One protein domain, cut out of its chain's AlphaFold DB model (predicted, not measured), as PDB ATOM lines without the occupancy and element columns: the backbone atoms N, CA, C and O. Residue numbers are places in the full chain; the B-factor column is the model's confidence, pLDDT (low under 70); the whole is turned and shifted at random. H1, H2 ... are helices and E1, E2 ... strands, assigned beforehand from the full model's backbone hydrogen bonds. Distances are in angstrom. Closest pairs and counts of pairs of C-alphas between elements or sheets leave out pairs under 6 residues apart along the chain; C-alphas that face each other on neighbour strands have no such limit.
ATOM      1  N   ILE A   8      -7.765 -35.347 -17.432       88.31
ATOM      2  CA  ILE A   8      -7.839 -34.402 -16.314       88.31
ATOM      3  C   ILE A   8      -7.956 -32.991 -16.884       88.31
ATOM      4  O   ILE A   8      -7.114 -32.563 -17.676       88.31
ATOM      5  N   LYS A   9      -9.006 -32.261 -16.506       90.19
ATOM      6  CA  LYS A   9      -9.206 -30.874 -16.935       90.19
ATOM      7  C   LYS A   9      -8.450 -29.902 -16.046       90.19
ATOM      8  O   LYS A   9      -8.396 -30.077 -14.833       90.19
ATOM      9  N   PHE A  10      -7.930 -28.849 -16.660       91.38
ATOM     10  CA  PHE A  10      -7.334 -27.724 -15.955       91.38
ATOM     11  C   PHE A  10      -7.642 -26.410 -16.676       91.38
ATOM     12  O   PHE A  10      -7.996 -26.374 -17.855       91.38
ATOM     13  N   ARG A  11      -7.493 -25.309 -15.949       89.75
ATOM     14  CA  ARG A  11      -7.650 -23.940 -16.431       89.75
ATOM     15  C   ARG A  11      -6.326 -23.223 -16.269       89.75
ATOM     16  O   ARG A  11      -5.769 -23.235 -15.178       89.75
ATOM     17  N   ASN A  12      -5.854 -22.575 -17.321       87.69
ATOM     18  CA  ASN A  12      -4.677 -21.725 -17.250       87.69
ATOM     19  C   ASN A  12      -4.945 -20.414 -17.994       87.69
ATOM     20  O   ASN A  12      -5.372 -20.417 -19.153       87.69
ATOM     21  N   GLY A  13      -4.745 -19.294 -17.297       82.06
ATOM     22  CA  GLY A  13      -5.181 -17.987 -17.773       82.06
ATOM     23  C   GLY A  13      -6.689 -17.983 -18.049       82.06
ATOM     24  O   GLY A  13      -7.495 -18.366 -17.200       82.06
ATOM     25  N   SER A  14      -7.078 -17.559 -19.251       79.25
ATOM     26  CA  SER A  14      -8.474 -17.572 -19.708       79.25
ATOM     27  C   SER A  14      -8.908 -18.887 -20.368       79.25
ATOM     28  O   SER A  14     -10.094 -19.047 -20.659       79.25
ATOM     29  N   GLY A  15      -7.981 -19.817 -20.621       85.69
ATOM     30  CA  GLY A  15      -8.247 -21.061 -21.343       85.69
ATOM     31  C   GLY A  15      -8.541 -22.243 -20.422       85.69
ATOM     32  O   GLY A  15      -7.996 -22.338 -19.323       85.69
ATOM     33  N   ILE A  16      -9.379 -23.165 -20.896       90.25
ATOM     34  CA  ILE A  16      -9.635 -24.470 -20.273       90.25
ATOM     35  C   ILE A  16      -9.145 -25.550 -21.231       90.25
ATOM     36  O   ILE A  16      -9.337 -25.446 -22.444       90.25
ATOM     37  N   TYR A  17      -8.508 -26.572 -20.675       90.00
ATOM     38  CA  TYR A  17      -7.812 -27.606 -21.422       90.00
ATOM     39  C   TYR A  17      -8.040 -28.975 -20.792       90.00
ATOM     40  O   TYR A  17      -8.311 -29.086 -19.593       90.00
ATOM     41  N   THR A  18      -7.868 -30.020 -21.596       91.31
ATOM     42  CA  THR A  18      -7.926 -31.410 -21.139       91.31
ATOM     43  C   THR A  18      -6.558 -32.058 -21.319       91.31
ATOM     44  O   THR A  18      -6.031 -32.116 -22.428       91.31
ATOM     45  N   ALA A  19      -5.954 -32.531 -20.231       90.38
ATOM     46  CA  ALA A  19      -4.700 -33.271 -20.250       90.38
ATOM     47  C   ALA A  19      -4.984 -34.773 -20.332       90.38
ATOM     48  O   ALA A  19      -5.650 -35.333 -19.462       90.38
ATOM     49  N   HIS A  20      -4.477 -35.427 -21.375       89.75
ATOM     50  CA  HIS A  20      -4.514 -36.880 -21.529       89.75
ATOM     51  C   HIS A  20      -3.149 -37.434 -21.164       89.75
ATOM     52  O   HIS A  20      -2.176 -37.166 -21.880       89.75
ATOM     53  N   ALA A  21      -3.076 -38.188 -20.066       85.12
ATOM     54  CA  ALA A  21      -1.856 -38.886 -19.681       85.12
ATOM     55  C   ALA A  21      -1.401 -39.791 -20.832       85.12
ATOM     56  O   ALA A  21      -2.223 -40.415 -21.499       85.12
ATOM     57  N   VAL A  22      -0.101 -39.847 -21.107       82.56
ATOM     58  CA  VAL A  22       0.457 -40.775 -22.094       82.56
ATOM     59  C   VAL A  22       1.493 -41.669 -21.438       82.56
ATOM     60  O   VAL A  22       2.320 -41.204 -20.655       82.56
ATOM     61  N   ASN A  23       1.479 -42.952 -21.807       67.88
ATOM     62  CA  ASN A  23       2.503 -43.893 -21.375       67.88
ATOM     63  C   ASN A  23       3.882 -43.388 -21.812       67.88
ATOM     64  O   ASN A  23       4.135 -43.149 -22.997       67.88
ATOM     65  N   LEU A  24       4.781 -43.228 -20.843       65.62
ATOM     66  CA  LEU A  24       6.150 -42.799 -21.088       65.62
ATOM     67  C   LEU A  24       6.943 -43.937 -21.739       65.62
ATOM     68  O   LEU A  24       7.483 -44.808 -21.063       65.62
ATOM     69  N   THR A  25       7.079 -43.920 -23.064       45.81
ATOM     70  CA  THR A  25       8.038 -44.787 -23.763       45.81
ATOM     71  C   THR A  25       9.415 -44.110 -23.865       45.81
ATOM     72  O   THR A  25       9.811 -43.652 -24.933       45.81
ATOM     73  N   GLY A  26      10.159 -44.079 -22.751       48.84
ATOM     74  CA  GLY A  26      11.632 -44.148 -22.730       48.84
ATOM     75  C   GLY A  26      12.526 -42.879 -22.709       48.84
ATOM     76  O   GLY A  26      12.175 -41.804 -23.179       48.84
ATOM     77  N   ARG A  27      13.761 -43.161 -22.236       46.38
ATOM     78  CA  ARG A  27      15.087 -42.479 -22.204       46.38
ATOM     79  C   ARG A  27      15.353 -41.315 -21.231       46.38
ATOM     80  O   ARG A  27      14.883 -40.195 -21.407       46.38
ATOM     81  N   ASN A  28      16.249 -41.606 -20.280       48.47
ATOM     82  CA  ASN A  28      16.982 -40.657 -19.438       48.47
ATOM     83  C   ASN A  28      17.863 -39.749 -20.306       48.47
ATOM     84  O   ASN A  28      18.521 -40.235 -21.227       48.47
ATOM     85  N   ASN A  29      17.919 -38.460 -19.975       52.78
ATOM     86  CA  ASN A  29      18.752 -37.477 -20.672       52.78
ATOM     87  C   ASN A  29      19.696 -36.792 -19.674       52.78
ATOM     88  O   ASN A  29      19.296 -36.500 -18.551       52.78
ATOM     89  N   GLN A  30      20.938 -36.513 -20.073       45.44
ATOM     90  CA  GLN A  30      21.900 -35.771 -19.251       45.44
ATOM     91  C   GLN A  30      21.947 -34.305 -19.704       45.44
ATOM     92  O   GLN A  30      22.135 -34.034 -20.888       45.44
ATOM     93  N   VAL A  31      21.783 -33.358 -18.778       54.56
ATOM     94  CA  VAL A  31      21.845 -31.909 -19.050       54.56
ATOM     95  C   VAL A  31      22.700 -31.234 -17.978       54.56
ATOM     96  O   VAL A  31      22.381 -31.327 -16.798       54.56
ATOM     97  N   ASN A  32      23.782 -30.549 -18.368       51.09
ATOM     98  CA  ASN A  32      24.692 -29.825 -17.459       51.09
ATOM     99  C   ASN A  32      25.159 -30.653 -16.240       51.09
ATOM    100  O   ASN A  32      25.200 -30.152 -15.121       51.09
ATOM    101  N   GLY A  33      25.459 -31.941 -16.437       54.75
ATOM    102  CA  GLY A  33      25.864 -32.854 -15.359       54.75
ATOM    103  C   GLY A  33      24.714 -33.445 -14.529       54.75
ATOM    104  O   GLY A  33      24.946 -34.400 -13.794       54.75
ATOM    105  N   ASN A  34      23.477 -32.964 -14.696       55.69
ATOM    106  CA  ASN A  34      22.282 -33.533 -14.074       55.69
ATOM    107  C   ASN A  34      21.694 -34.652 -14.942       55.69
ATOM    108  O   ASN A  34      21.406 -34.450 -16.125       55.69
ATOM    109  N   PHE A  35      21.481 -35.828 -14.354       68.44
ATOM    110  CA  PHE A  35      20.698 -36.896 -14.976       68.44
ATOM    111  C   PHE A  35      19.214 -36.599 -14.772       68.44
ATOM    112  O   PHE A  35      18.767 -36.510 -13.635       68.44
ATOM    113  N   LEU A  36      18.462 -36.417 -15.856       72.88
ATOM    114  CA  LEU A  36      17.031 -36.123 -15.820       72.88
ATOM    115  C   LEU A  36      16.211 -37.375 -16.140       72.88
ATOM    116  O   LEU A  36      16.507 -38.094 -17.102       72.88
ATOM    117  N   VAL A  37      15.151 -37.588 -15.363       75.75
ATOM    118  CA  VAL A  37      14.170 -38.667 -15.534       75.75
ATOM    119  C   VAL A  37      12.804 -38.066 -15.825       75.75
ATOM    120  O   VAL A  37      12.428 -37.043 -15.251       75.75
ATOM    121  N   TRP A  38      12.069 -38.698 -16.737       78.25
ATOM    122  CA  TRP A  38      10.683 -38.349 -17.035       78.25
ATOM    123  C   TRP A  38       9.757 -38.801 -15.908       78.25
ATOM    124  O   TRP A  38       9.848 -39.942 -15.467       78.25
ATOM    125  N   ILE A  39       8.858 -37.914 -15.486       80.19
ATOM    126  CA  ILE A  39       7.892 -38.173 -14.409       80.19
ATOM    127  C   ILE A  39       6.511 -38.460 -14.995       80.19
ATOM    128  O   ILE A  39       5.889 -39.461 -14.673       80.19
ATOM    129  N   ALA A  40       6.046 -37.586 -15.888       84.06
ATOM    130  CA  ALA A  40       4.769 -37.726 -16.573       84.06
ATOM    131  C   ALA A  40       4.804 -36.978 -17.908       84.06
ATOM    132  O   ALA A  40       5.589 -36.041 -18.098       84.06
ATOM    133  N   ALA A  41       3.928 -37.370 -18.826       86.50
ATOM    134  CA  ALA A  41       3.698 -36.654 -20.068       86.50
ATOM    135  C   ALA A  41       2.207 -36.622 -20.395       86.50
ATOM    136  O   ALA A  41       1.462 -37.552 -20.084       86.50
ATOM    137  N   PHE A  42       1.796 -35.545 -21.055       88.62
ATOM    138  CA  PHE A  42       0.409 -35.248 -21.357       88.62
ATOM    139  C   PHE A  42       0.266 -34.724 -22.783       88.62
ATOM    140  O   PHE A  42       1.024 -33.856 -23.226       88.62
ATOM    141  N   ARG A  43      -0.748 -35.213 -23.497       89.38
ATOM    142  CA  ARG A  43      -1.298 -34.508 -24.662       89.38
ATOM    143  C   ARG A  43      -2.344 -33.528 -24.158       89.38
ATOM    144  O   ARG A  43      -3.220 -33.924 -23.398       89.38
ATOM    145  N   ILE A  44      -2.235 -32.272 -24.562       89.75
ATOM    146  CA  ILE A  44      -3.135 -31.212 -24.121       89.75
ATOM    147  C   ILE A  44      -4.111 -30.912 -25.246       89.75
ATOM    148  O   ILE A  44      -3.685 -30.527 -26.333       89.75
ATOM    149  N   TYR A  45      -5.397 -31.078 -24.974       89.69
ATOM    150  CA  TYR A  45      -6.490 -30.737 -25.872       89.69
ATOM    151  C   TYR A  45      -7.199 -29.469 -25.405       89.69
ATOM    152  O   TYR A  45      -7.048 -29.034 -24.259       89.69
ATOM    153  N   ASP A  46      -7.967 -28.868 -26.303       88.50
ATOM    154  CA  ASP A  46      -8.879 -27.779 -25.974       88.50
ATOM    155  C   ASP A  46      -9.984 -28.223 -24.991       88.50
ATOM    156  O   ASP A  46     -10.103 -29.391 -24.607       88.50
ATOM    157  N   GLU A  47     -10.811 -27.271 -24.557       87.69
ATOM    158  CA  GLU A  47     -11.888 -27.497 -23.582       87.69
ATOM    159  C   GLU A  47     -12.857 -28.622 -23.991       87.69
ATOM    160  O   GLU A  47     -13.406 -29.314 -23.128       87.69
ATOM    161  N   ASN A  48     -13.065 -28.796 -25.299       87.38
ATOM    162  CA  ASN A  48     -14.013 -29.757 -25.856       87.38
ATOM    163  C   ASN A  48     -13.391 -31.118 -26.185       87.38
ATOM    164  O   ASN A  48     -14.107 -31.967 -26.719       87.38
ATOM    165  N   ASP A  49     -12.101 -31.318 -25.898       86.88
ATOM    166  CA  ASP A  49     -11.359 -32.538 -26.236       86.88
ATOM    167  C   ASP A  49     -11.397 -32.864 -27.748       86.88
ATOM    168  O   ASP A  49     -11.598 -34.005 -28.166       86.88
ATOM    169  N   LYS A  50     -11.280 -31.831 -28.596       86.75
ATOM    170  CA  LYS A  50     -11.373 -31.938 -30.064       86.75
ATOM    171  C   LYS A  50     -10.062 -31.631 -30.765       86.75
ATOM    172  O   LYS A  50      -9.707 -32.317 -31.722       86.75
ATOM    173  N   GLU A  51      -9.354 -30.602 -30.318       88.12
ATOM    174  CA  GLU A  51      -8.147 -30.111 -30.979       88.12
ATOM    175  C   GLU A  51      -6.928 -30.298 -30.082       88.12
ATOM    176  O   GLU A  51      -6.906 -29.833 -28.943       88.12
ATOM    177  N   LEU A  52      -5.890 -30.961 -30.607       87.44
ATOM    178  CA  LEU A  52      -4.607 -31.071 -29.919       87.44
ATOM    179  C   LEU A  52      -3.937 -29.693 -29.897       87.44
ATOM    180  O   LEU A  52      -3.506 -29.183 -30.929       87.44
ATOM    181  N   VAL A  53      -3.810 -29.126 -28.702       87.12
ATOM    182  CA  VAL A  53      -3.132 -27.851 -28.453       87.12
ATOM    183  C   VAL A  53      -1.617 -28.037 -28.395       87.12
ATOM    184  O   VAL A  53      -0.881 -27.186 -28.882       87.12
ATOM    185  N   GLY A  54      -1.144 -29.140 -27.813       85.44
ATOM    186  CA  GLY A  54       0.286 -29.423 -27.706       85.44
ATOM    187  C   GLY A  54       0.602 -30.607 -26.801       85.44
ATOM    188  O   GLY A  54      -0.276 -31.395 -26.437       85.44
ATOM    189  N   LYS A  55       1.875 -30.747 -26.432       86.44
ATOM    190  CA  LYS A  55       2.353 -31.792 -25.514       86.44
ATOM    191  C   LYS A  55       3.128 -31.159 -24.370       86.44
ATOM    192  O   LYS A  55       3.977 -30.307 -24.609       86.44
ATOM    193  N   ILE A  56       2.865 -31.613 -23.151       88.31
ATOM    194  CA  ILE A  56       3.603 -31.213 -21.953       88.31
ATOM    195  C   ILE A  56       4.274 -32.436 -21.359       88.31
ATOM    196  O   ILE A  56       3.666 -33.498 -21.262       88.31
ATOM    197  N   CYS A  57       5.512 -32.273 -20.916       88.06
ATOM    198  CA  CYS A  57       6.222 -33.300 -20.185       88.06
ATOM    199  C   CYS A  57       6.873 -32.730 -18.922       88.06
ATOM    200  O   CYS A  57       7.359 -31.598 -18.916       88.06
ATOM    201  N   PHE A  58       6.946 -33.551 -17.880       86.81
ATOM    202  CA  PHE A  58       7.626 -33.237 -16.630       86.81
ATOM    203  C   PHE A  58       8.881 -34.089 -16.476       86.81
ATOM    204  O   PHE A  58       8.860 -35.301 -16.710       86.81
ATOM    205  N   GLN A  59       9.975 -33.452 -16.067       85.62
ATOM    206  CA  GLN A  59      11.244 -34.103 -15.755       85.62
ATOM    207  C   GLN A  59      11.746 -33.672 -14.379       85.62
ATOM    208  O   GLN A  59      11.576 -32.516 -13.998       85.62
ATOM    209  N   GLN A  60      12.436 -34.570 -13.680       80.62
ATOM    210  CA  GLN A  60      13.177 -34.256 -12.455       80.62
ATOM    211  C   GLN A  60      14.640 -34.666 -12.569       80.62
ATOM    212  O   GLN A  60      14.970 -35.631 -13.261       80.62
ATOM    213  N   SER A  61      15.518 -33.956 -11.862       75.06
ATOM    214  CA  SER A  61      16.893 -34.417 -11.645       75.06
ATOM    215  C   SER A  61      16.925 -35.641 -10.723       75.06
ATOM    216  O   SER A  61      16.383 -35.594  -9.625       75.06
ATOM    217  N   MET A  62      17.610 -36.718 -11.127       63.31
ATOM    218  CA  MET A  62      17.832 -37.933 -10.318       63.31
ATOM    219  C   MET A  62      18.564 -37.644  -9.005       63.31
ATOM    220  O   MET A  62      18.448 -38.400  -8.046       63.31
ATOM    221  N   LEU A  63      19.327 -36.548  -8.945       56.19
ATOM    222  CA  LEU A  63      20.018 -36.135  -7.723       56.19
ATOM    223  C   LEU A  63      19.048 -35.612  -6.649       56.19
ATOM    224  O   LEU A  63      19.435 -35.531  -5.483       56.19
ATOM    225  N   LEU A  64      17.791 -35.314  -7.006       58.50
ATOM    226  CA  LEU A  64      16.742 -34.972  -6.041       58.50
ATOM    227  C   LEU A  64      16.374 -36.174  -5.156       58.50
ATOM    228  O   LEU A  64      16.220 -36.005  -3.949       58.50
ATOM    229  N   ASP A  65      16.351 -37.393  -5.711       50.62
ATOM    230  CA  ASP A  65      16.011 -38.616  -4.962       50.62
ATOM    231  C   ASP A  65      17.070 -38.982  -3.902       50.62
ATOM    232  O   ASP A  65      16.751 -39.563  -2.860       50.62
ATOM    233  N   TYR A  66      18.337 -38.627  -4.150       46.84
ATOM    234  CA  TYR A  66      19.479 -38.949  -3.282       46.84
ATOM    235  C   TYR A  66      19.715 -37.929  -2.156       46.84
ATOM    236  O   TYR A  66      20.270 -38.285  -1.118       46.84
ATOM    237  N   LEU A  67      19.309 -36.667  -2.338       44.50
ATOM    238  CA  LEU A  67      19.567 -35.588  -1.374       44.50
ATOM    239  C   LEU A  67      18.525 -35.497  -0.254       44.50
ATOM    240  O   LEU A  67      18.786 -34.879   0.778       44.50
ATOM    241  N   TRP A  68      17.344 -36.086  -0.427       53.28
ATOM    242  CA  TRP A  68      16.244 -35.930   0.522       53.28
ATOM    243  C   TRP A  68      16.164 -37.140   1.433       53.28
ATOM    244  O   TRP A  68      15.341 -38.021   1.249       53.28
ATOM    245  N   ALA A  69      17.043 -37.212   2.427       44.03
ATOM    246  CA  ALA A  69      17.068 -38.285   3.422       44.03
ATOM    247  C   ALA A  69      15.970 -38.167   4.507       44.03
ATOM    248  O   ALA A  69      16.014 -38.919   5.478       44.03
ATOM    249  N   ASP A  70      14.988 -37.266   4.359       50.84
ATOM    250  CA  ASP A  70      13.861 -37.130   5.290       50.84
ATOM    251  C   ASP A  70      12.613 -37.883   4.767       50.84
ATOM    252  O   ASP A  70      12.014 -37.499   3.761       50.84
ATOM    253  N   PRO A  71      12.178 -38.969   5.433       52.19
ATOM    254  CA  PRO A  71      10.994 -39.737   5.051       52.19
ATOM    255  C   PRO A  71       9.676 -38.944   5.059       52.19
ATOM    256  O   PRO A  71       8.696 -39.427   4.485       52.19
ATOM    257  N   LYS A  72       9.621 -37.780   5.726       47.38
ATOM    258  CA  LYS A  72       8.419 -36.935   5.808       47.38
ATOM    259  C   LYS A  72       8.256 -36.012   4.599       47.38
ATOM    260  O   LYS A  72       7.128 -35.801   4.178       47.38
ATOM    261  N   SER A  73       9.351 -35.545   3.998       48.28
ATOM    262  CA  SER A  73       9.338 -34.682   2.803       48.28
ATOM    263  C   SER A  73       9.291 -35.456   1.475       48.28
ATOM    264  O   SER A  73       9.053 -34.869   0.421       48.28
ATOM    265  N   LYS A  74       9.463 -36.786   1.512       52.94
ATOM    266  CA  LYS A  74       9.495 -37.705   0.352       52.94
ATOM    267  C   LYS A  74       8.146 -38.023  -0.316       52.94
ATOM    268  O   LYS A  74       8.097 -38.926  -1.149       52.94
ATOM    269  N   LYS A  75       7.031 -37.403   0.083       58.19
ATOM    270  CA  LYS A  75       5.703 -38.013  -0.130       58.19
ATOM    271  C   LYS A  75       4.683 -37.215  -0.931       58.19
ATOM    272  O   LYS A  75       3.513 -37.588  -0.941       58.19
ATOM    273  N   PHE A  76       5.102 -36.171  -1.629       68.75
ATOM    274  CA  PHE A  76       4.196 -35.427  -2.494       68.75
ATOM    275  C   PHE A  76       4.920 -34.873  -3.730       68.75
ATOM    276  O   PHE A  76       5.986 -34.274  -3.567       68.75
ATOM    277  N   PRO A  77       4.344 -34.998  -4.941       70.88
ATOM    278  CA  PRO A  77       3.184 -35.835  -5.281       70.88
ATOM    279  C   PRO A  77       3.497 -37.345  -5.185       70.88
ATOM    280  O   PRO A  77       4.660 -37.743  -5.219       70.88
ATOM    281  N   GLN A  78       2.470 -38.188  -5.034       71.50
ATOM    282  CA  GLN A  78       2.609 -39.646  -4.882       71.50
ATOM    283  C   GLN A  78       1.659 -40.434  -5.780       71.50
ATOM    284  O   GLN A  78       0.528 -40.021  -6.028       71.50
ATOM    285  N   GLU A  79       2.108 -41.620  -6.193       72.25
ATOM    286  CA  GLU A  79       1.249 -42.625  -6.820       72.25
ATOM    287  C   GLU A  79       0.119 -43.063  -5.867       72.25
ATOM    288  O   GLU A  79       0.368 -43.214  -4.665       72.25
ATOM    289  N   PRO A  80      -1.117 -43.289  -6.362       77.19
ATOM    290  CA  PRO A  80      -1.536 -43.314  -7.774       77.19
ATOM    291  C   PRO A  80      -2.023 -41.957  -8.332       77.19
ATOM    292  O   PRO A  80      -2.614 -41.912  -9.411       77.19
ATOM    293  N   PHE A  81      -1.849 -40.859  -7.587       82.25
ATOM    294  CA  PHE A  81      -2.405 -39.533  -7.912       82.25
ATOM    295  C   PHE A  81      -1.361 -38.543  -8.453       82.25
ATOM    296  O   PHE A  81      -1.561 -37.324  -8.437       82.25
ATOM    297  N   LEU A  82      -0.214 -39.059  -8.902       82.62
ATOM    298  CA  LEU A  82       0.903 -38.259  -9.390       82.62
ATOM    299  C   LEU A  82       0.482 -37.363 -10.560       82.62
ATOM    300  O   LEU A  82       0.827 -36.181 -10.606       82.62
ATOM    301  N   GLU A  83      -0.285 -37.916 -11.494       84.94
ATOM    302  CA  GLU A  83      -0.697 -37.208 -12.702       84.94
ATOM    303  C   GLU A  83      -1.676 -36.076 -12.392       84.94
ATOM    304  O   GLU A  83      -1.523 -34.983 -12.929       84.94
ATOM    305  N   GLU A  84      -2.641 -36.288 -11.496       89.50
ATOM    306  CA  GLU A  84      -3.583 -35.251 -11.080       89.50
ATOM    307  C   GLU A  84      -2.893 -34.133 -10.321       89.50
ATOM    308  O   GLU A  84      -3.226 -32.972 -10.540       89.50
ATOM    309  N   ALA A  85      -1.913 -34.445  -9.473       89.50
ATOM    310  CA  ALA A  85      -1.146 -33.414  -8.789       89.50
ATOM    311  C   ALA A  85      -0.344 -32.564  -9.790       89.50
ATOM    312  O   ALA A  85      -0.336 -31.337  -9.699       89.50
ATOM    313  N   LEU A  86       0.284 -33.195 -10.789       91.12
ATOM    314  CA  LEU A  86       1.019 -32.487 -11.842       91.12
ATOM    315  C   LEU A  86       0.099 -31.662 -12.749       91.12
ATOM    316  O   LEU A  86       0.453 -30.540 -13.108       91.12
ATOM    317  N   VAL A  87      -1.089 -32.169 -13.093       91.94
ATOM    318  CA  VAL A  87      -2.086 -31.395 -13.848       91.94
ATOM    319  C   VAL A  87      -2.660 -30.262 -12.997       91.94
ATOM    320  O   VAL A  87      -2.832 -29.160 -13.508       91.94
ATOM    321  N   ASN A  88      -2.868 -30.467 -11.694       92.38
ATOM    322  CA  ASN A  88      -3.272 -29.400 -10.780       92.38
ATOM    323  C   ASN A  88      -2.212 -28.284 -10.728       92.38
ATOM    324  O   ASN A  88      -2.534 -27.100 -10.737       92.38
ATOM    325  N   LEU A  89      -0.923 -28.634 -10.769       92.88
ATOM    326  CA  LEU A  89       0.152 -27.646 -10.849       92.88
ATOM    327  C   LEU A  89       0.087 -26.805 -12.141       92.88
ATOM    328  O   LEU A  89       0.436 -25.623 -12.116       92.88
ATOM    329  N   LEU A  90      -0.404 -27.364 -13.256       92.38
ATOM    330  CA  LEU A  90      -0.540 -26.633 -14.524       92.38
ATOM    331  C   LEU A  90      -1.487 -25.437 -14.440       92.38
ATOM    332  O   LEU A  90      -1.389 -24.573 -15.301       92.38
ATOM    333  N   HIS A  91      -2.354 -25.330 -13.431       91.00
ATOM    334  CA  HIS A  91      -3.151 -24.118 -13.211       91.00
ATOM    335  C   HIS A  91      -2.293 -22.876 -12.930       91.00
ATOM    336  O   HIS A  91      -2.706 -21.756 -13.225       91.00
ATOM    337  N   TYR A  92      -1.095 -23.081 -12.378       91.06
ATOM    338  CA  TYR A  92      -0.256 -22.025 -11.811       91.06
ATOM    339  C   TYR A  92       1.058 -21.824 -12.573       91.06
ATOM    340  O   TYR A  92       1.763 -20.837 -12.367       91.06
ATOM    341  N   LEU A  93       1.409 -22.757 -13.458       89.31
ATOM    342  CA  LEU A  93       2.613 -22.657 -14.275       89.31
ATOM    343  C   LEU A  93       2.385 -21.768 -15.504       89.31
ATOM    344  O   LEU A  93       1.269 -21.693 -16.016       89.31
ATOM    345  N   PRO A  94       3.429 -21.112 -16.033       81.81
ATOM    346  CA  PRO A  94       3.304 -20.346 -17.264       81.81
ATOM    347  C   PRO A  94       2.950 -21.280 -18.426       81.81
ATOM    348  O   PRO A  94       3.749 -22.129 -18.823       81.81
ATOM    349  N   PHE A  95       1.756 -21.096 -18.984       74.81
ATOM    350  CA  PHE A  95       1.248 -21.849 -20.123       74.81
ATOM    351  C   PHE A  95       1.011 -20.885 -21.279       74.81
ATOM    352  O   PHE A  95       0.269 -19.913 -21.165       74.81
ATOM    353  N   ASP A  96       1.667 -21.147 -22.398       71.19
ATOM    354  CA  ASP A  96       1.637 -20.284 -23.569       71.19
ATOM    355  C   ASP A  96       1.293 -21.138 -24.778       71.19
ATOM    356  O   ASP A  96       2.069 -21.999 -25.209       71.19
ATOM    357  N   LYS A  97       0.066 -20.945 -25.262       68.50
ATOM    358  CA  LYS A  97      -0.523 -21.744 -26.334       68.50
ATOM    359  C   LYS A  97       0.288 -21.627 -27.626       68.50
ATOM    360  O   LYS A  97       0.414 -22.609 -28.359       68.50
ATOM    361  N   ASP A  98       0.879 -20.467 -27.881       69.31
ATOM    362  CA  ASP A  98       1.630 -20.211 -29.110       69.31
ATOM    363  C   ASP A  98       2.957 -20.982 -29.114       69.31
ATOM    364  O   ASP A  98       3.402 -21.470 -30.151       69.31
ATOM    365  N   VAL A  99       3.547 -21.201 -27.936       65.75
ATOM    366  CA  VAL A  99       4.739 -22.052 -27.778       65.75
ATOM    367  C   VAL A  99       4.387 -23.539 -27.920       65.75
ATOM    368  O   VAL A  99       5.149 -24.308 -28.508       65.75
ATOM    369  N   LEU A 100       3.218 -23.953 -27.419       65.06
ATOM    370  CA  LEU A 100       2.754 -25.348 -27.434       65.06
ATOM    371  C   LEU A 100       2.305 -25.857 -28.812       65.06
ATOM    372  O   LEU A 100       2.401 -27.056 -29.074       65.06
ATOM    373  N   THR A 101       1.822 -24.969 -29.683       59.78
ATOM    374  CA  THR A 101       1.226 -25.321 -30.986       59.78
ATOM    375  C   THR A 101       2.248 -25.589 -32.096       59.78
ATOM    376  O   THR A 101       1.860 -25.994 -33.195       59.78
ATOM    377  N   SER A 102       3.552 -25.438 -31.833       56.69
ATOM    378  CA  SER A 102       4.604 -25.848 -32.776       56.69
ATOM    379  C   SER A 102       4.619 -27.386 -32.910       56.69
ATOM    380  O   SER A 102       5.118 -28.121 -32.064       56.69
ATOM    381  N   GLN A 103       3.976 -27.885 -33.973       50.31
ATOM    382  CA  GLN A 103       3.360 -29.221 -34.084       50.31
ATOM    383  C   GLN A 103       4.276 -30.463 -33.978       50.31
ATOM    384  O   GLN A 103       3.793 -31.587 -34.132       50.31
ATOM    385  N   SER A 104       5.569 -30.326 -33.687       53.41
ATOM    386  CA  SER A 104       6.499 -31.461 -33.603       53.41
ATOM    387  C   SER A 104       6.983 -31.809 -32.193       53.41
ATOM    388  O   SER A 104       7.357 -32.963 -31.972       53.41
ATOM    389  N   GLU A 105       6.982 -30.887 -31.226       65.31
ATOM    390  CA  GLU A 105       7.784 -31.053 -30.001       65.31
ATOM    391  C   GLU A 105       7.029 -30.728 -28.706       65.31
ATOM    392  O   GLU A 105       6.036 -30.006 -28.694       65.31
ATOM    393  N   SER A 106       7.477 -31.332 -27.602       79.56
ATOM    394  CA  SER A 106       6.865 -31.168 -26.280       79.56
ATOM    395  C   SER A 106       7.444 -29.969 -25.534       79.56
ATOM    396  O   SER A 106       8.659 -29.771 -25.529       79.56
ATOM    397  N   PHE A 107       6.590 -29.241 -24.816       85.44
ATOM    398  CA  PHE A 107       7.011 -28.290 -23.793       85.44
ATOM    399  C   PHE A 107       7.413 -29.041 -22.523       85.44
ATOM    400  O   PHE A 107       6.709 -29.956 -22.087       85.44
ATOM    401  N   ILE A 108       8.551 -28.686 -21.930       86.94
ATOM    402  CA  ILE A 108       9.145 -29.457 -20.836       86.94
ATOM    403  C   ILE A 108       9.274 -28.595 -19.585       86.94
ATOM    404  O   ILE A 108      10.038 -27.632 -19.571       86.94
ATOM    405  N   PHE A 109       8.605 -29.010 -18.512       88.62
ATOM    406  CA  PHE A 109       8.853 -28.509 -17.164       88.62
ATOM    407  C   PHE A 109       9.923 -29.364 -16.482       88.62
ATOM    408  O   PHE A 109       9.790 -30.588 -16.398       88.62
ATOM    409  N   ARG A 110      10.997 -28.730 -16.006       88.38
ATOM    410  CA  ARG A 110      12.135 -29.415 -15.378       88.38
ATOM    411  C   ARG A 110      12.317 -28.987 -13.934       88.38
ATOM    412  O   ARG A 110      12.717 -27.859 -13.686       88.38
ATOM    413  N   PHE A 111      12.112 -29.906 -13.002       86.12
ATOM    414  CA  PHE A 111      12.409 -29.711 -11.588       86.12
ATOM    415  C   PHE A 111      13.917 -29.867 -11.343       86.12
ATOM    416  O   PHE A 111      14.461 -30.974 -11.424       86.12
ATOM    417  N   ILE A 112      14.607 -28.751 -11.090       82.12
ATOM    418  CA  ILE A 112      16.061 -28.696 -10.881       82.12
ATOM    419  C   ILE A 112      16.373 -27.716  -9.740       82.12
ATOM    420  O   ILE A 112      15.857 -26.608  -9.716       82.12
ATOM    421  N   ARG A 113      17.228 -28.105  -8.787       77.88
ATOM    422  CA  ARG A 113      17.588 -27.271  -7.623       77.88
ATOM    423  C   ARG A 113      18.503 -26.097  -7.976       77.88
ATOM    424  O   ARG A 113      18.306 -24.987  -7.495       77.88
ATOM    425  N   ASP A 114      19.512 -26.364  -8.799       78.75
ATOM    426  CA  ASP A 114      20.636 -25.443  -9.016       78.75
ATOM    427  C   ASP A 114      20.375 -24.409 -10.119       78.75
ATOM    428  O   ASP A 114      21.287 -23.697 -10.535       78.75
ATOM    429  N   LEU A 115      19.143 -24.345 -10.629       81.31
ATOM    430  CA  LEU A 115      18.743 -23.415 -11.677       81.31
ATOM    431  C   LEU A 115      17.594 -22.546 -11.184       81.31
ATOM    432  O   LEU A 115      16.692 -23.021 -10.498       81.31
ATOM    433  N   GLU A 116      17.632 -21.272 -11.566       85.75
ATOM    434  CA  GLU A 116      16.519 -20.361 -11.337       85.75
ATOM    435  C   GLU A 116      15.305 -20.734 -12.191       85.75
ATOM    436  O   GLU A 116      15.416 -21.371 -13.248       85.75
ATOM    437  N   ASP A 117      14.144 -20.292 -11.716       84.81
ATOM    438  CA  ASP A 117      12.902 -20.373 -12.464       84.81
ATOM    439  C   ASP A 117      12.995 -19.583 -13.765       84.81
ATOM    440  O   ASP A 117      13.441 -18.433 -13.786       84.81
ATOM    441  N   GLY A 118      12.514 -20.172 -14.858       84.81
ATOM    442  CA  GLY A 118      12.409 -19.438 -16.109       84.81
ATOM    443  C   GLY A 118      12.495 -20.291 -17.361       84.81
ATOM    444  O   GLY A 118      12.874 -21.465 -17.348       84.81
ATOM    445  N   ARG A 119      12.131 -19.659 -18.481       78.88
ATOM    446  CA  ARG A 119      12.341 -20.236 -19.808       78.88
ATOM    447  C   ARG A 119      13.828 -20.205 -20.146       78.88
ATOM    448  O   ARG A 119      14.492 -19.186 -19.969       78.88
ATOM    449  N   GLN A 120      14.334 -21.322 -20.651       76.56
ATOM    450  CA  GLN A 120      15.643 -21.363 -21.297       76.56
ATOM    451  C   GLN A 120      15.600 -20.560 -22.611       76.56
ATOM    452  O   GLN A 120      14.527 -20.241 -23.123       76.56
ATOM    453  N   GLN A 121      16.773 -20.259 -23.186       62.16
ATOM    454  CA  GLN A 121      16.860 -19.663 -24.532       62.16
ATOM    455  C   GLN A 121      16.113 -20.510 -25.573       62.16
ATOM    456  O   GLN A 121      15.516 -19.982 -26.508       62.16
ATOM    457  N   ASP A 122      16.095 -21.826 -25.361       64.50
ATOM    458  CA  ASP A 122      15.124 -22.718 -25.968       64.50
ATOM    459  C   ASP A 122      13.757 -22.524 -25.290       64.50
ATOM    460  O   ASP A 122      13.501 -23.056 -24.206       64.50
ATOM    461  N   SER A 123      12.884 -21.745 -25.937       67.25
ATOM    462  CA  SER A 123      11.552 -21.361 -25.435       67.25
ATOM    463  C   SER A 123      10.648 -22.529 -25.005       67.25
ATOM    464  O   SER A 123       9.645 -22.296 -24.333       67.25
ATOM    465  N   ARG A 124      11.009 -23.771 -25.356       78.00
ATOM    466  CA  ARG A 124      10.266 -25.009 -25.076       78.00
ATOM    467  C   ARG A 124      10.551 -25.599 -23.694       78.00
ATOM    468  O   ARG A 124       9.825 -26.486 -23.251       78.00
ATOM    469  N   ILE A 125      11.622 -25.167 -23.028       84.25
ATOM    470  CA  ILE A 125      12.021 -25.689 -21.718       84.25
ATOM    471  C   ILE A 125      11.801 -24.619 -20.660       84.25
ATOM    472  O   ILE A 125      12.342 -23.515 -20.747       84.25
ATOM    473  N   HIS A 126      11.069 -24.990 -19.617       88.12
ATOM    474  CA  HIS A 126      10.886 -24.185 -18.426       88.12
ATOM    475  C   HIS A 126      11.493 -24.889 -17.219       88.12
ATOM    476  O   HIS A 126      11.059 -25.976 -16.826       88.12
ATOM    477  N   ASN A 127      12.505 -24.268 -16.627       89.75
ATOM    478  CA  ASN A 127      13.056 -24.745 -15.372       89.75
ATOM    479  C   ASN A 127      12.145 -24.312 -14.228       89.75
ATOM    480  O   ASN A 127      11.713 -23.162 -14.168       89.75
ATOM    481  N   ILE A 128      11.889 -25.255 -13.334       89.19
ATOM    482  CA  ILE A 128      11.256 -25.052 -12.045       89.19
ATOM    483  C   ILE A 128      12.334 -25.267 -10.990       89.19
ATOM    484  O   ILE A 128      12.828 -26.387 -10.815       89.19
ATOM    485  N   LYS A 129      12.687 -24.189 -10.293       87.75
ATOM    486  CA  LYS A 129      13.600 -24.218  -9.163       87.75
ATOM    487  C   LYS A 129      12.992 -25.059  -8.055       87.75
ATOM    488  O   LYS A 129      11.893 -24.791  -7.571       87.75
ATOM    489  N   VAL A 130      13.720 -26.090  -7.657       82.44
ATOM    490  CA  VAL A 130      13.310 -26.951  -6.551       82.44
ATOM    491  C   VAL A 130      13.827 -26.373  -5.238       82.44
ATOM    492  O   VAL A 130      15.021 -26.106  -5.095       82.44
ATOM    493  N   HIS A 131      12.916 -26.198  -4.284       80.31
ATOM    494  CA  HIS A 131      13.214 -25.735  -2.929       80.31
ATOM    495  C   HIS A 131      13.495 -26.921  -1.990       80.31
ATOM    496  O   HIS A 131      13.836 -28.015  -2.434       80.31
ATOM    497  N   ASP A 132      13.361 -26.714  -0.678       74.69
ATOM    498  CA  ASP A 132      13.659 -27.718   0.353       74.69
ATOM    499  C   ASP A 132      12.918 -29.059   0.153       74.69
ATOM    500  O   ASP A 132      13.408 -30.097   0.591       74.69
ATOM    501  N   SER A 133      11.755 -29.047  -0.513       77.75
ATOM    502  CA  SER A 133      10.990 -30.240  -0.894       77.75
ATOM    503  C   SER A 133      10.101 -29.989  -2.123       77.75
ATOM    504  O   SER A 133       9.861 -28.838  -2.511       77.75
ATOM    505  N   MET A 134       9.568 -31.060  -2.730       80.44
ATOM    506  CA  MET A 134       8.568 -30.963  -3.806       80.44
ATOM    507  C   MET A 134       7.262 -30.358  -3.285       80.44
ATOM    508  O   MET A 134       6.673 -29.528  -3.967       80.44
ATOM    509  N   GLU A 135       6.869 -30.686  -2.051       83.69
ATOM    510  CA  GLU A 135       5.742 -30.055  -1.356       83.69
ATOM    511  C   GLU A 135       5.916 -28.531  -1.293       83.69
ATOM    512  O   GLU A 135       5.083 -27.791  -1.813       83.69
ATOM    513  N   LYS A 136       7.052 -28.056  -0.765       83.06
ATOM    514  CA  LYS A 136       7.358 -26.623  -0.685       83.06
ATOM    515  C   LYS A 136       7.431 -25.979  -2.067       83.06
ATOM    516  O   LYS A 136       6.977 -24.856  -2.254       83.06
ATOM    517  N   THR A 137       7.979 -26.695  -3.047       86.75
ATOM    518  CA  THR A 137       8.041 -26.224  -4.435       86.75
ATOM    519  C   THR A 137       6.634 -26.020  -4.999       86.75
ATOM    520  O   THR A 137       6.351 -24.956  -5.539       86.75
ATOM    521  N   PHE A 138       5.725 -26.981  -4.822       88.94
ATOM    522  CA  PHE A 138       4.329 -26.847  -5.245       88.94
ATOM    523  C   PHE A 138       3.612 -25.727  -4.492       88.94
ATOM    524  O   PHE A 138       2.943 -24.925  -5.133       88.94
ATOM    525  N   GLN A 139       3.788 -25.614  -3.172       87.44
ATOM    526  CA  GLN A 139       3.214 -24.516  -2.387       87.44
ATOM    527  C   GLN A 139       3.637 -23.153  -2.953       87.44
ATOM    528  O   GLN A 139       2.783 -22.315  -3.224       87.44
ATOM    529  N   ILE A 140       4.933 -22.956  -3.219       86.88
ATOM    530  CA  ILE A 140       5.450 -21.706  -3.797       86.88
ATOM    531  C   ILE A 140       4.871 -21.463  -5.193       86.88
ATOM    532  O   ILE A 140       4.508 -20.338  -5.521       86.88
ATOM    533  N   LYS A 141       4.729 -22.500  -6.028       88.94
ATOM    534  CA  LYS A 141       4.112 -22.337  -7.354       88.94
ATOM    535  C   LYS A 141       2.630 -22.005  -7.296       88.94
ATOM    536  O   LYS A 141       2.170 -21.227  -8.119       88.94
ATOM    537  N   MET A 142       1.897 -22.576  -6.348       89.75
ATOM    538  CA  MET A 142       0.454 -22.382  -6.221       89.75
ATOM    539  C   MET A 142       0.095 -21.061  -5.533       89.75
ATOM    540  O   MET A 142      -0.886 -20.422  -5.905       89.75
ATOM    541  N   PHE A 143       0.882 -20.647  -4.539       84.88
ATOM    542  CA  PHE A 143       0.532 -19.550  -3.629       84.88
ATOM    543  C   PHE A 143       1.538 -18.390  -3.639       84.88
ATOM    544  O   PHE A 143       1.273 -17.352  -3.040       84.88
ATOM    545  N   GLY A 144       2.675 -18.526  -4.325       83.50
ATOM    546  CA  GLY A 144       3.762 -17.549  -4.277       83.50
ATOM    547  C   GLY A 144       4.462 -17.534  -2.917       83.50
ATOM    548  O   GLY A 144       4.561 -18.555  -2.237       83.50
TER     549      GLY A 144
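What this domain is: This is residues 8 to 144 of the 345 residues of an uncharacterized protein of Pseudomonadales bacterium GWC2_63_15 (UniProt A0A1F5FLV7). This is one strongly twisted, branched wall of seven strands built along the long hairpin of E4 and E5, with helix H2 over one face and the small helix H3 on the opposite face. The E1 and E2 hairpin joins one end of E4 and short E3 joins its other end, past a bend, while E6 and E7 continue the wall from E5; H1 grazes the sheet just after E5, and H4 grazes it and ends the named elements. The printed part has 137 residues with four named helices and seven named strands, in the order E1 E2 E3 E4 E5 H1 H2 H3 E6 E7 H4. The sheet is mixed, with antiparallel pairs except for parallel E5 and E6 and parallel E6 and E7, and the class is mixed, helices and strands. The whole is compact, with a radius of gyration of the C-alphas of 14.6 A and spans of 44 by 30 by 28 A.

Where its parts are: Find C-alpha 8 at (-7.839, -34.402, -16.314), where E1 begins and runs to residue 12. E2 follows over residues 15 to 21, 19.0 A long, and E3 over residues 29 to 31. Look next for C-alpha 34 at (22.282, -33.533, -14.074): from there E4, the longest strand, runs 33.8 A to residue 46 and bends by 54 degrees at residue 37. E5, residues 52 to 61, measures 28.4 A. H1 holds residues 63 to 67, H2 residues 82 to 89 and H3 residues 97 to 100. E6, residues 107 to 112, is 15.8 A long, and E7 takes residues 125 to 129. H4, residues 134 to 143, is 14.0 A long and ends at C-alpha 143, (0.532, -19.550, -3.629).

How they stand to each other: Begin in the sheet with the hairpin of E1 and E2, antiparallel, where N 10 and O 17 are 3.0 A apart, within hydrogen-bond range. E2 is antiparallel to E4, with N 20 and O 43 at 2.8 A. E3, E4 and E5 form a meander, each strand the antiparallel neighbour of the one before; N 31 and O 34 are 2.9 A apart, and N 39 and O 58 are 2.9 A apart. E4 has three neighbours: E2, beside its residues 41 to 46, and E3, beside residues 34 to 36, lie on one side of it, and E5 on the other side. E5 and E6 are parallel, with N 109 and O 57 at 2.9 A, and with H1, H2 and H3 between them they make a strand-helix-strand unit, two parallel neighbour strands joined through helices. E6 and E7 are parallel, with N 128 and O 110 at 2.8 A. H2 is on the sheet, the C-alphas of Phe 10 and Val 87 being the closest of E1 and H2 at 6.7 A. H3 is on the opposite face at a height over the sheet of 7.3 A, over none of the strands, but only just: two of its C-alphas fall on E5. H1 only grazes the sheet with residues 63 to 64, and H4 only grazes it with residues 134 to 141. H2 and H4 only just touch, with 3 pairs of C-alphas within 8 A, the closest being Leu 89 and Met 142 at 7.0 A; they run the same way at a shallow tilt of 30 degrees. In H1, H2 and H4 every O i to N i+4 pair is within hydrogen-bond range; H3 is too short for such a pair.

The domain as a whole: Look for the two C-alphas farthest apart, those of Lys 50 and Ala 69, at 44.4 A. The printed part has no cut. The links from H1 to H2, 14 residues, and from E6 to E7, 12 residues, are long; in the second, residues 118 to 119 pair antiparallel with residues 126 to 127 of E7. The mean pLDDT of the printed part is 76.5, and it is under 70 at residues 23 to 35, 62 to 76, 97 to 105 and 121 to 123.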